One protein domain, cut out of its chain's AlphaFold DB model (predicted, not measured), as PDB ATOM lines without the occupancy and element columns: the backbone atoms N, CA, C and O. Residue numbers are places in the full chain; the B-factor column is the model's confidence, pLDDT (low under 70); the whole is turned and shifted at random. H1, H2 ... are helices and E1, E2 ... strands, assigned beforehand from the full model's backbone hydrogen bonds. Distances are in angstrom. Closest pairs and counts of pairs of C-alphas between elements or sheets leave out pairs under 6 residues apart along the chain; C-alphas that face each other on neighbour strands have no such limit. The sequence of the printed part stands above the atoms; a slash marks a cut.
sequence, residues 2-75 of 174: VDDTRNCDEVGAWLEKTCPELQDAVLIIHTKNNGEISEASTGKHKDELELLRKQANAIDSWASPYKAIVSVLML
ATOM      1  N   VAL A   2      -2.935  -7.673 -26.456       65.88
ATOM      2  CA  VAL A   2      -3.619  -8.726 -25.692       65.88
ATOM      3  C   VAL A   2      -5.107  -8.764 -26.051       65.88
ATOM      4  O   VAL A   2      -5.619  -7.892 -26.748       65.88
ATOM      5  N   ASP A   3      -5.786  -9.819 -25.639       67.81
ATOM      6  CA  ASP A   3      -7.168 -10.154 -25.969       67.81
ATOM      7  C   ASP A   3      -8.204  -9.608 -24.983       67.81
ATOM      8  O   ASP A   3      -9.306  -9.256 -25.416       67.81
ATOM      9  N   ASP A   4      -7.854  -9.478 -23.703       69.25
ATOM     10  CA  ASP A   4      -8.733  -8.929 -22.673       69.25
ATOM     11  C   ASP A   4      -7.998  -8.035 -21.650       69.25
ATOM     12  O   ASP A   4      -6.767  -7.996 -21.578       69.25
ATOM     13  N   THR A   5      -8.772  -7.274 -20.866       72.81
ATOM     14  CA  THR A   5      -8.256  -6.326 -19.858       72.81
ATOM     15  C   THR A   5      -7.433  -7.008 -18.778       72.81
ATOM     16  O   THR A   5      -6.451  -6.441 -18.318       72.81
ATOM     17  N   ARG A   6      -7.805  -8.230 -18.395       76.75
ATOM     18  CA  ARG A   6      -7.133  -8.969 -17.331       76.75
ATOM     19  C   ARG A   6      -5.764  -9.457 -17.797       76.75
ATOM     20  O   ARG A   6      -4.784  -9.296 -17.083       76.75
ATOM     21  N   ASN A   7      -5.680  -9.971 -19.014       77.00
ATOM     22  CA  ASN A   7      -4.446 -10.385 -19.659       77.00
ATOM     23  C   ASN A   7      -3.538  -9.177 -19.913       77.00
ATOM     24  O   ASN A   7      -2.321  -9.316 -19.902       77.00
ATOM     25  N   CYS A   8      -4.102  -7.978 -20.089       76.75
ATOM     26  CA  CYS A   8      -3.338  -6.728 -20.128       76.75
ATOM     27  C   CYS A   8      -2.592  -6.476 -18.817       76.75
ATOM     28  O   CYS A   8      -1.378  -6.278 -18.839       76.75
ATOM     29  N   ASP A   9      -3.312  -6.555 -17.698       80.56
ATOM     30  CA  ASP A   9      -2.746  -6.395 -16.360       80.56
ATOM     31  C   ASP A   9      -1.727  -7.501 -16.046       80.56
ATOM     32  O   ASP A   9      -0.631  -7.226 -15.559       80.56
ATOM     33  N   GLU A  10      -2.053  -8.755 -16.375       83.25
ATOM     34  CA  GLU A  10      -1.177  -9.907 -16.138       83.25
ATOM     35  C   GLU A  10       0.117  -9.826 -16.964       83.25
ATOM     36  O   GLU A  10       1.201 -10.064 -16.430       83.25
ATOM     37  N   VAL A  11       0.036  -9.440 -18.243       83.25
ATOM     38  CA  VAL A  11       1.218  -9.249 -19.101       83.25
ATOM     39  C   VAL A  11       2.041  -8.049 -18.645       83.25
ATOM     40  O   VAL A  11       3.266  -8.145 -18.616       83.25
ATOM     41  N   GLY A  12       1.401  -6.942 -18.258       84.31
ATOM     42  CA  GLY A  12       2.097  -5.773 -17.723       84.31
ATOM     43  C   GLY A  12       2.902  -6.118 -16.471       84.31
ATOM     44  O   GLY A  12       4.116  -5.923 -16.444       84.31
ATOM     45  N   ALA A  13       2.259  -6.757 -15.491       84.75
ATOM     46  CA  ALA A  13       2.918  -7.206 -14.267       84.75
ATOM     47  C   ALA A  13       4.022  -8.245 -14.537       84.75
ATOM     48  O   ALA A  13       5.064  -8.257 -13.876       84.75
ATOM     49  N   TRP A  14       3.817  -9.132 -15.514       86.88
ATOM     50  CA  TRP A  14       4.831 -10.106 -15.907       86.88
ATOM     51  C   TRP A  14       6.067  -9.438 -16.522       86.88
ATOM     52  O   TRP A  14       7.186  -9.848 -16.203       86.88
ATOM     53  N   LEU A  15       5.885  -8.407 -17.353       85.00
ATOM     54  CA  LEU A  15       6.982  -7.641 -17.948       85.00
ATOM     55  C   LEU A  15       7.794  -6.909 -16.880       85.00
ATOM     56  O   LEU A  15       9.013  -7.050 -16.861       85.00
ATOM     57  N   GLU A  16       7.137  -6.215 -15.951       85.31
ATOM     58  CA  GLU A  16       7.818  -5.515 -14.851       85.31
ATOM     59  C   GLU A  16       8.604  -6.468 -13.943       85.31
ATOM     60  O   GLU A  16       9.655  -6.117 -13.412       85.31
ATOM     61  N   LYS A  17       8.112  -7.701 -13.772       86.81
ATOM     62  CA  LYS A  17       8.781  -8.727 -12.966       86.81
ATOM     63  C   LYS A  17       9.955  -9.391 -13.689       86.81
ATOM     64  O   LYS A  17      10.916  -9.799 -13.039       86.81
ATOM     65  N   THR A  18       9.842  -9.582 -14.999       85.62
ATOM     66  CA  THR A  18      10.789 -10.393 -15.784       85.62
ATOM     67  C   THR A  18      11.907  -9.547 -16.389       85.62
ATOM     68  O   THR A  18      13.025 -10.036 -16.536       85.62
ATOM     69  N   CYS A  19      11.623  -8.281 -16.701       82.94
ATOM     70  CA  CYS A  19      12.541  -7.338 -17.329       82.94
ATOM     71  C   CYS A  19      12.815  -6.168 -16.370       82.94
ATOM     72  O   CYS A  19      11.989  -5.258 -16.279       82.94
ATOM     73  N   PRO A  20      13.966  -6.147 -15.669       84.31
ATOM     74  CA  PRO A  20      14.326  -5.056 -14.762       84.31
ATOM     75  C   PRO A  20      14.308  -3.675 -15.432       84.31
ATOM     76  O   PRO A  20      13.963  -2.685 -14.798       84.31
ATOM     77  N   GLU A  21      14.627  -3.597 -16.726       80.88
ATOM     78  CA  GLU A  21      14.600  -2.354 -17.502       80.88
ATOM     79  C   GLU A  21      13.193  -1.787 -17.761       80.88
ATOM     80  O   GLU A  21      13.080  -0.620 -18.164       80.88
ATOM     81  N   LEU A  22      12.152  -2.603 -17.546       83.88
ATOM     82  CA  LEU A  22      10.740  -2.257 -17.718       83.88
ATOM     83  C   LEU A  22      10.002  -2.027 -16.392       83.88
ATOM     84  O   LEU A  22       8.819  -1.696 -16.426       83.88
ATOM     85  N   GLN A  23      10.663  -2.174 -15.242       85.25
ATOM     86  CA  GLN A  23      10.047  -1.919 -13.939       85.25
ATOM     87  C   GLN A  23       9.536  -0.470 -13.849       85.25
ATOM     88  O   GLN A  23      10.278   0.464 -14.151       85.25
ATOM     89  N   ASP A  24       8.259  -0.301 -13.486       83.00
ATOM     90  CA  ASP A  24       7.529   0.980 -13.448       83.00
ATOM     91  C   ASP A  24       7.499   1.750 -14.790       83.00
ATOM     92  O   ASP A  24       7.112   2.919 -14.850       83.00
ATOM     93  N   ALA A  25       7.891   1.092 -15.885       86.00
ATOM     94  CA  ALA A  25       8.018   1.671 -17.219       86.00
ATOM     95  C   ALA A  25       7.056   1.030 -18.235       86.00
ATOM     96  O   ALA A  25       7.230   1.191 -19.450       86.00
ATOM     97  N   VAL A  26       6.028   0.317 -17.762       85.00
ATOM     98  CA  VAL A  26       4.984  -0.271 -18.608       85.00
ATOM     99  C   VAL A  26       3.723   0.591 -18.577       85.00
ATOM    100  O   VAL A  26       3.090   0.777 -17.542       85.00
ATOM    101  N   LEU A  27       3.325   1.103 -19.740       83.88
ATOM    102  CA  LEU A  27       2.055   1.792 -19.928       83.88
ATOM    103  C   LEU A  27       0.971   0.776 -20.297       83.88
ATOM    104  O   LEU A  27       0.942   0.238 -21.406       83.88
ATOM    105  N   ILE A  28       0.060   0.527 -19.365       82.44
ATOM    106  CA  ILE A  28      -1.081  -0.361 -19.570       82.44
ATOM    107  C   ILE A  28      -2.260   0.469 -20.091       82.44
ATOM    108  O   ILE A  28      -2.725   1.398 -19.434       82.44
ATOM    109  N   ILE A  29      -2.747   0.138 -21.288       77.19
ATOM    110  CA  ILE A  29      -3.858   0.826 -21.948       77.19
ATOM    111  C   ILE A  29      -4.982  -0.174 -22.175       77.19
ATOM    112  O   ILE A  29      -4.999  -0.946 -23.134       77.19
ATOM    113  N   HIS A  30      -5.981  -0.141 -21.310       70.38
ATOM    114  CA  HIS A  30      -7.208  -0.881 -21.538       70.38
ATOM    115  C   HIS A  30      -8.396  -0.121 -20.971       70.38
ATOM    116  O   HIS A  30      -8.278   0.725 -20.090       70.38
ATOM    117  N   THR A  31      -9.578  -0.444 -21.471       59.31
ATOM    118  CA  THR A  31     -10.807   0.225 -21.066       59.31
ATOM    119  C   THR A  31     -11.520  -0.697 -20.096       59.31
ATOM    120  O   THR A  31     -11.840  -1.836 -20.442       59.31
ATOM    121  N   LYS A  32     -11.711  -0.258 -18.848       55.25
ATOM    122  CA  LYS A  32     -12.462  -1.047 -17.867       55.25
ATOM    123  C   LYS A  32     -13.887  -1.221 -18.401       55.25
ATOM    124  O   LYS A  32     -14.578  -0.235 -18.626       55.25
ATOM    125  N   ASN A  33     -14.275  -2.485 -18.570       43.84
ATOM    126  CA  ASN A  33     -15.526  -3.020 -19.114       43.84
ATOM    127  C   ASN A  33     -15.590  -3.238 -20.646       43.84
ATOM    128  O   ASN A  33     -15.821  -2.333 -21.439       43.84
ATOM    129  N   ASN A  34     -15.478  -4.516 -21.022       41.94
ATOM    130  CA  ASN A  34     -16.077  -5.157 -22.199       41.94
ATOM    131  C   ASN A  34     -15.650  -4.785 -23.627       41.94
ATOM    132  O   ASN A  34     -16.293  -5.236 -24.569       41.94
ATOM    133  N   GLY A  35     -14.546  -4.069 -23.842       44.59
ATOM    134  CA  GLY A  35     -13.980  -3.941 -25.196       44.59
ATOM    135  C   GLY A  35     -14.839  -3.151 -26.198       44.59
ATOM    136  O   GLY A  35     -14.464  -3.050 -27.363       44.59
ATOM    137  N   GLU A  36     -15.932  -2.534 -25.751       36.28
ATOM    138  CA  GLU A  36     -16.654  -1.499 -26.483       36.28
ATOM    139  C   GLU A  36     -16.394  -0.154 -25.809       36.28
ATOM    140  O   GLU A  36     -17.124   0.272 -24.917       36.28
ATOM    141  N   ILE A  37     -15.364   0.556 -26.264       47.66
ATOM    142  CA  ILE A  37     -15.466   2.012 -26.273       47.66
ATOM    143  C   ILE A  37     -15.985   2.388 -27.649       47.66
ATOM    144  O   ILE A  37     -15.253   2.393 -28.637       47.66
ATOM    145  N   SER A  38     -17.272   2.721 -27.690       45.84
ATOM    146  CA  SER A  38     -17.694   3.786 -28.584       45.84
ATOM    147  C   SER A  38     -17.087   5.084 -28.042       45.84
ATOM    148  O   SER A  38     -17.152   5.362 -26.839       45.84
ATOM    149  N   GLU A  39     -16.497   5.897 -28.916       49.06
ATOM    150  CA  GLU A  39     -15.951   7.228 -28.590       49.06
ATOM    151  C   GLU A  39     -16.983   8.190 -27.959       49.06
ATOM    152  O   GLU A  39     -16.658   9.304 -27.560       49.06
ATOM    153  N   ALA A  40     -18.232   7.739 -27.815       45.66
ATOM    154  CA  ALA A  40     -19.340   8.396 -27.141       45.66
ATOM    155  C   ALA A  40     -19.336   8.244 -25.601       45.66
ATOM    156  O   ALA A  40     -20.299   8.647 -24.944       45.66
ATOM    157  N   SER A  41     -18.292   7.664 -25.000       47.38
ATOM    158  CA  SER A  41     -18.242   7.404 -23.554       47.38
ATOM    159  C   SER A  41     -18.130   8.708 -22.744       47.38
ATOM    160  O   SER A  41     -17.224   9.517 -22.927       47.38
ATOM    161  N   THR A  42     -19.094   8.921 -21.850       52.75
ATOM    162  CA  THR A  42     -19.335  10.155 -21.088       52.75
ATOM    163  C   THR A  42     -18.150  10.622 -20.218       52.75
ATOM    164  O   THR A  42     -17.557   9.854 -19.461       52.75
ATOM    165  N   GLY A  43     -17.857  11.931 -20.285       58.22
ATOM    166  CA  GLY A  43     -17.070  12.732 -19.329       58.22
ATOM    167  C   GLY A  43     -15.739  12.132 -18.860       58.22
ATOM    168  O   GLY A  43     -14.723  12.255 -19.534       58.22
ATOM    169  N   LYS A  44     -15.748  11.475 -17.693       58.50
ATOM    170  CA  LYS A  44     -14.534  10.985 -17.011       58.50
ATOM    171  C   LYS A  44     -13.742   9.951 -17.813       58.50
ATOM    172  O   LYS A  44     -12.519   9.940 -17.737       58.50
ATOM    173  N   HIS A  45     -14.420   9.100 -18.583       61.88
ATOM    174  CA  HIS A  45     -13.746   8.085 -19.401       61.88
ATOM    175  C   HIS A  45     -13.051   8.690 -20.619       61.88
ATOM    176  O   HIS A  45     -12.062   8.143 -21.096       61.88
ATOM    177  N   LYS A  46     -13.541   9.836 -21.102       66.88
ATOM    178  CA  LYS A  46     -12.907  10.576 -22.189       66.88
ATOM    179  C   LYS A  46     -11.625  11.257 -21.716       66.88
ATOM    180  O   LYS A  46     -10.616  11.154 -22.401       66.88
ATOM    181  N   ASP A  47     -11.644  11.868 -20.531       71.00
ATOM    182  CA  ASP A  47     -10.463  12.525 -19.954       71.00
ATOM    183  C   ASP A  47      -9.330  11.520 -19.673       71.00
ATOM    184  O   ASP A  47      -8.166  11.785 -19.973       71.00
ATOM    185  N   GLU A  48      -9.670  10.338 -19.148       72.62
ATOM    186  CA  GLU A  48      -8.720   9.238 -18.932       72.62
ATOM    187  C   GLU A  48      -8.144   8.724 -20.260       72.62
ATOM    188  O   GLU A  48      -6.932   8.556 -20.394       72.62
ATOM    189  N   LEU A  49      -8.991   8.553 -21.280       71.25
ATOM    190  CA  LEU A  49      -8.555   8.146 -22.616       71.25
ATOM    191  C   LEU A  49      -7.639   9.195 -23.265       71.25
ATOM    192  O   LEU A  49      -6.638   8.844 -23.887       71.25
ATOM    193  N   GLU A  50      -7.958  10.482 -23.127       74.56
ATOM    194  CA  GLU A  50      -7.129  11.581 -23.626       74.56
ATOM    195  C   GLU A  50      -5.779  11.655 -22.904       74.56
ATOM    196  O   GLU A  50      -4.758  11.914 -23.546       74.56
ATOM    197  N   LEU A  51      -5.742  11.390 -21.594       78.31
ATOM    198  CA  LEU A  51      -4.496  11.301 -20.835       78.31
ATOM    199  C   LEU A  51      -3.632  10.133 -21.319       78.31
ATOM    200  O   LEU A  51      -2.457  10.340 -21.628       78.31
ATOM    201  N   LEU A  52      -4.218   8.940 -21.461       77.62
ATOM    202  CA  LEU A  52      -3.519   7.762 -21.977       77.62
ATOM    203  C   LEU A  52      -2.998   8.009 -23.398       77.62
ATOM    204  O   LEU A  52      -1.853   7.676 -23.682       77.62
ATOM    205  N   ARG A  53      -3.778   8.675 -24.264       74.19
ATOM    206  CA  ARG A  53      -3.355   9.103 -25.614       74.19
ATOM    207  C   ARG A  53      -2.196  10.107 -25.584       74.19
ATOM    208  O   ARG A  53      -1.336  10.077 -26.461       74.19
ATOM    209  N   LYS A  54      -2.137  11.002 -24.596       78.38
ATOM    210  CA  LYS A  54      -0.999  11.923 -24.439       78.38
ATOM    211  C   LYS A  54       0.261  11.197 -23.976       78.38
ATOM    212  O   LYS A  54       1.320  11.450 -24.536       78.38
ATOM    213  N   GLN A  55       0.150  10.301 -22.997       78.31
ATOM    214  CA  GLN A  55       1.284   9.516 -22.487       78.31
ATOM    215  C   GLN A  55       1.854   8.592 -23.563       78.31
ATOM    216  O   GLN A  55       3.055   8.570 -23.795       78.31
ATOM    217  N   ALA A  56       0.961   7.917 -24.273       76.50
ATOM    218  CA  ALA A  56       1.215   7.182 -25.495       76.50
ATOM    219  C   ALA A  56       2.041   7.952 -26.530       76.50
ATOM    220  O   ALA A  56       3.122   7.522 -26.903       76.50
ATOM    221  N   ASN A  57       1.545   9.110 -26.973       75.25
ATOM    222  CA  ASN A  57       2.218   9.917 -27.992       75.25
ATOM    223  C   ASN A  57       3.529  10.533 -27.483       75.25
ATOM    224  O   ASN A  57       4.407  10.863 -28.274       75.25
ATOM    225  N   ALA A  58       3.670  10.703 -26.168       78.94
ATOM    226  CA  ALA A  58       4.888  11.199 -25.547       78.94
ATOM    227  C   ALA A  58       5.918  10.097 -25.262       78.94
ATOM    228  O   ALA A  58       7.002  10.437 -24.793       78.94
ATOM    229  N   ILE A  59       5.619   8.818 -25.534       79.88
ATOM    230  CA  ILE A  59       6.485   7.703 -25.126       79.88
ATOM    231  C   ILE A  59       7.882   7.759 -25.754       79.88
ATOM    232  O   ILE A  59       8.855   7.367 -25.122       79.88
ATOM    233  N   ASP A  60       7.993   8.329 -26.956       71.00
ATOM    234  CA  ASP A  60       9.268   8.510 -27.659       71.00
ATOM    235  C   ASP A  60      10.148   9.619 -27.047       71.00
ATOM    236  O   ASP A  60      11.300   9.800 -27.440       71.00
ATOM    237  N   SER A  61       9.614  10.412 -26.116       75.12
ATOM    238  CA  SER A  61      10.361  11.472 -25.444       75.12
ATOM    239  C   SER A  61      11.228  10.910 -24.322       75.12
ATOM    240  O   SER A  61      10.762  10.118 -23.509       75.12
ATOM    241  N   TRP A  62      12.439  11.446 -24.167       73.38
ATOM    242  CA  TRP A  62      13.320  11.184 -23.018       73.38
ATOM    243  C   TRP A  62      12.685  11.512 -21.656       73.38
ATOM    244  O   TRP A  62      13.167  11.058 -20.624       73.38
ATOM    245  N   ALA A  63      11.622  12.323 -21.644       77.88
ATOM    246  CA  ALA A  63      10.867  12.657 -20.441       77.88
ATOM    247  C   ALA A  63       9.786  11.618 -20.083       77.88
ATOM    248  O   ALA A  63       9.169  11.732 -19.024       77.88
ATOM    249  N   SER A  64       9.514  10.643 -20.958       79.75
ATOM    250  CA  SER A  64       8.548   9.581 -20.686       79.75
ATOM    251  C   SER A  64       9.135   8.573 -19.697       79.75
ATOM    252  O   SER A  64      10.211   8.032 -19.950       79.75
ATOM    253  N   PRO A  65       8.430   8.256 -18.596       82.44
ATOM    254  CA  PRO A  65       8.822   7.151 -17.728       82.44
ATOM    255  C   PRO A  65       8.532   5.785 -18.370       82.44
ATOM    256  O   PRO A  65       9.091   4.777 -17.951       82.44
ATOM    257  N   TYR A  66       7.671   5.740 -19.392       83.75
ATOM    258  CA  TYR A  66       7.234   4.508 -20.038       83.75
ATOM    259  C   TYR A  66       8.111   4.156 -21.239       83.75
ATOM    260  O   TYR A  66       8.459   5.033 -22.029       83.75
ATOM    261  N   LYS A  67       8.406   2.862 -21.393       81.19
ATOM    262  CA  LYS A  67       9.187   2.270 -22.496       81.19
ATOM    263  C   LYS A  67       8.434   1.171 -23.242       81.19
ATOM    264  O   LYS A  67       8.742   0.886 -24.394       81.19
ATOM    265  N   ALA A  68       7.459   0.539 -22.591       81.00
ATOM    266  CA  ALA A  68       6.648  -0.523 -23.172       81.00
ATOM    267  C   ALA A  68       5.165  -0.192 -23.035       81.00
ATOM    268  O   ALA A  68       4.748   0.407 -22.048       81.00
ATOM    269  N   ILE A  69       4.361  -0.614 -24.013       80.62
ATOM    270  CA  ILE A  69       2.906  -0.452 -23.979       80.62
ATOM    271  C   ILE A  69       2.239  -1.807 -24.106       80.62
ATOM    272  O   ILE A  69       2.507  -2.566 -25.041       80.62
ATOM    273  N   VAL A  70       1.305  -2.076 -23.203       79.88
ATOM    274  CA  VAL A  70       0.436  -3.249 -23.265       79.88
ATOM    275  C   VAL A  70      -0.985  -2.749 -23.477       79.88
ATOM    276  O   VAL A  70      -1.475  -1.928 -22.712       79.88
ATOM    277  N   SER A  71      -1.643  -3.208 -24.544       74.38
ATOM    278  CA  SER A  71      -3.005  -2.776 -24.878       74.38
ATOM    279  C   SER A  71      -3.881  -3.914 -25.394       74.38
ATOM    280  O   SER A  71      -3.392  -4.804 -26.104       74.38
ATOM    281  N   VAL A  72      -5.172  -3.850 -25.046       62.56
ATOM    282  CA  VAL A  72      -6.256  -4.771 -25.462       62.56
ATOM    283  C   VAL A  72      -6.943  -4.320 -26.742       62.56
ATOM    284  O   VAL A  72      -7.335  -5.127 -27.586       62.56
ATOM    285  N   LEU A  73      -7.120  -3.008 -26.878       58.12
ATOM    286  CA  LEU A  73      -7.784  -2.408 -28.021       58.12
ATOM    287  C   LEU A  73      -6.749  -1.797 -28.953       58.12
ATOM    288  O   LEU A  73      -5.721  -1.254 -28.545       58.12
ATOM    289  N   MET A  74      -7.042  -1.904 -30.243       53.94
ATOM    290  CA  MET A  74      -6.257  -1.243 -31.271       53.94
ATOM    291  C   MET A  74      -6.487   0.252 -31.117       53.94
ATOM    292  O   MET A  74      -7.630   0.696 -31.017       53.94
ATOM    293  N   LEU A  75      -5.408   1.019 -31.068       53.06
ATOM    294  CA  LEU A  75      -5.450   2.470 -31.024       53.06
ATOM    295  C   LEU A  75      -5.917   2.969 -32.393       53.06
ATOM    296  O   LEU A  75      -5.110   3.314 -33.249       53.06
TER     297      LEU A  75
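What this domain is: This is residues 2 to 75 of the 174 residues of an uncharacterized protein of Chromatiales bacterium USCg_Taylor (UniProt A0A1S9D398). Two short parallel strands, E1 and E2, lie side by side between two helices, H1 close on one side and H2 more loosely on the other, with the loop of residues 30 to 43 at one end. The printed part has 74 residues, in the order H1, E1, H2, E2; its class is mixed, with under half of the residues in named elements. It is compact, radius of gyration of the C-alphas 12.8 A, spanning 38 by 26 by 18 A.

Where its parts are: H1, residues 5 to 18, runs 19.9 A from C-alpha 5 at (-8.256, -6.326, -19.858). E1 is residues 26 to 29, 9.5 A. H2, residues 44 to 57, runs 20.1 A. E2, residues 68 to 71, 10.1 A, ends with C-alpha 71 at (-3.005, -2.776, -24.878).

How they stand to each other: E1 and E2 are parallel neighbours at 22 degrees; N 27 and O 68 are 2.8 A apart, within hydrogen-bond range. E1, H2 and E2 form a strand-helix-strand unit, two parallel neighbour strands with a helix between them along the chain; its crossover is right-handed. The closest C-alphas of H1 and E2, Cys 8 and Val 70, are 6.0 A apart; those of H2 and E1, Leu 52 and Ile 29, 6.9 A. H1 and H2 are apart. In both helices every O i to N i+4 pair is within hydrogen-bond range.

The domain as a whole: The printed part has no cut. The link E1 to H2 is long, 14 residues. Residues 2 to 4, 31 to 46 and 72 to 75 have pLDDT under 70.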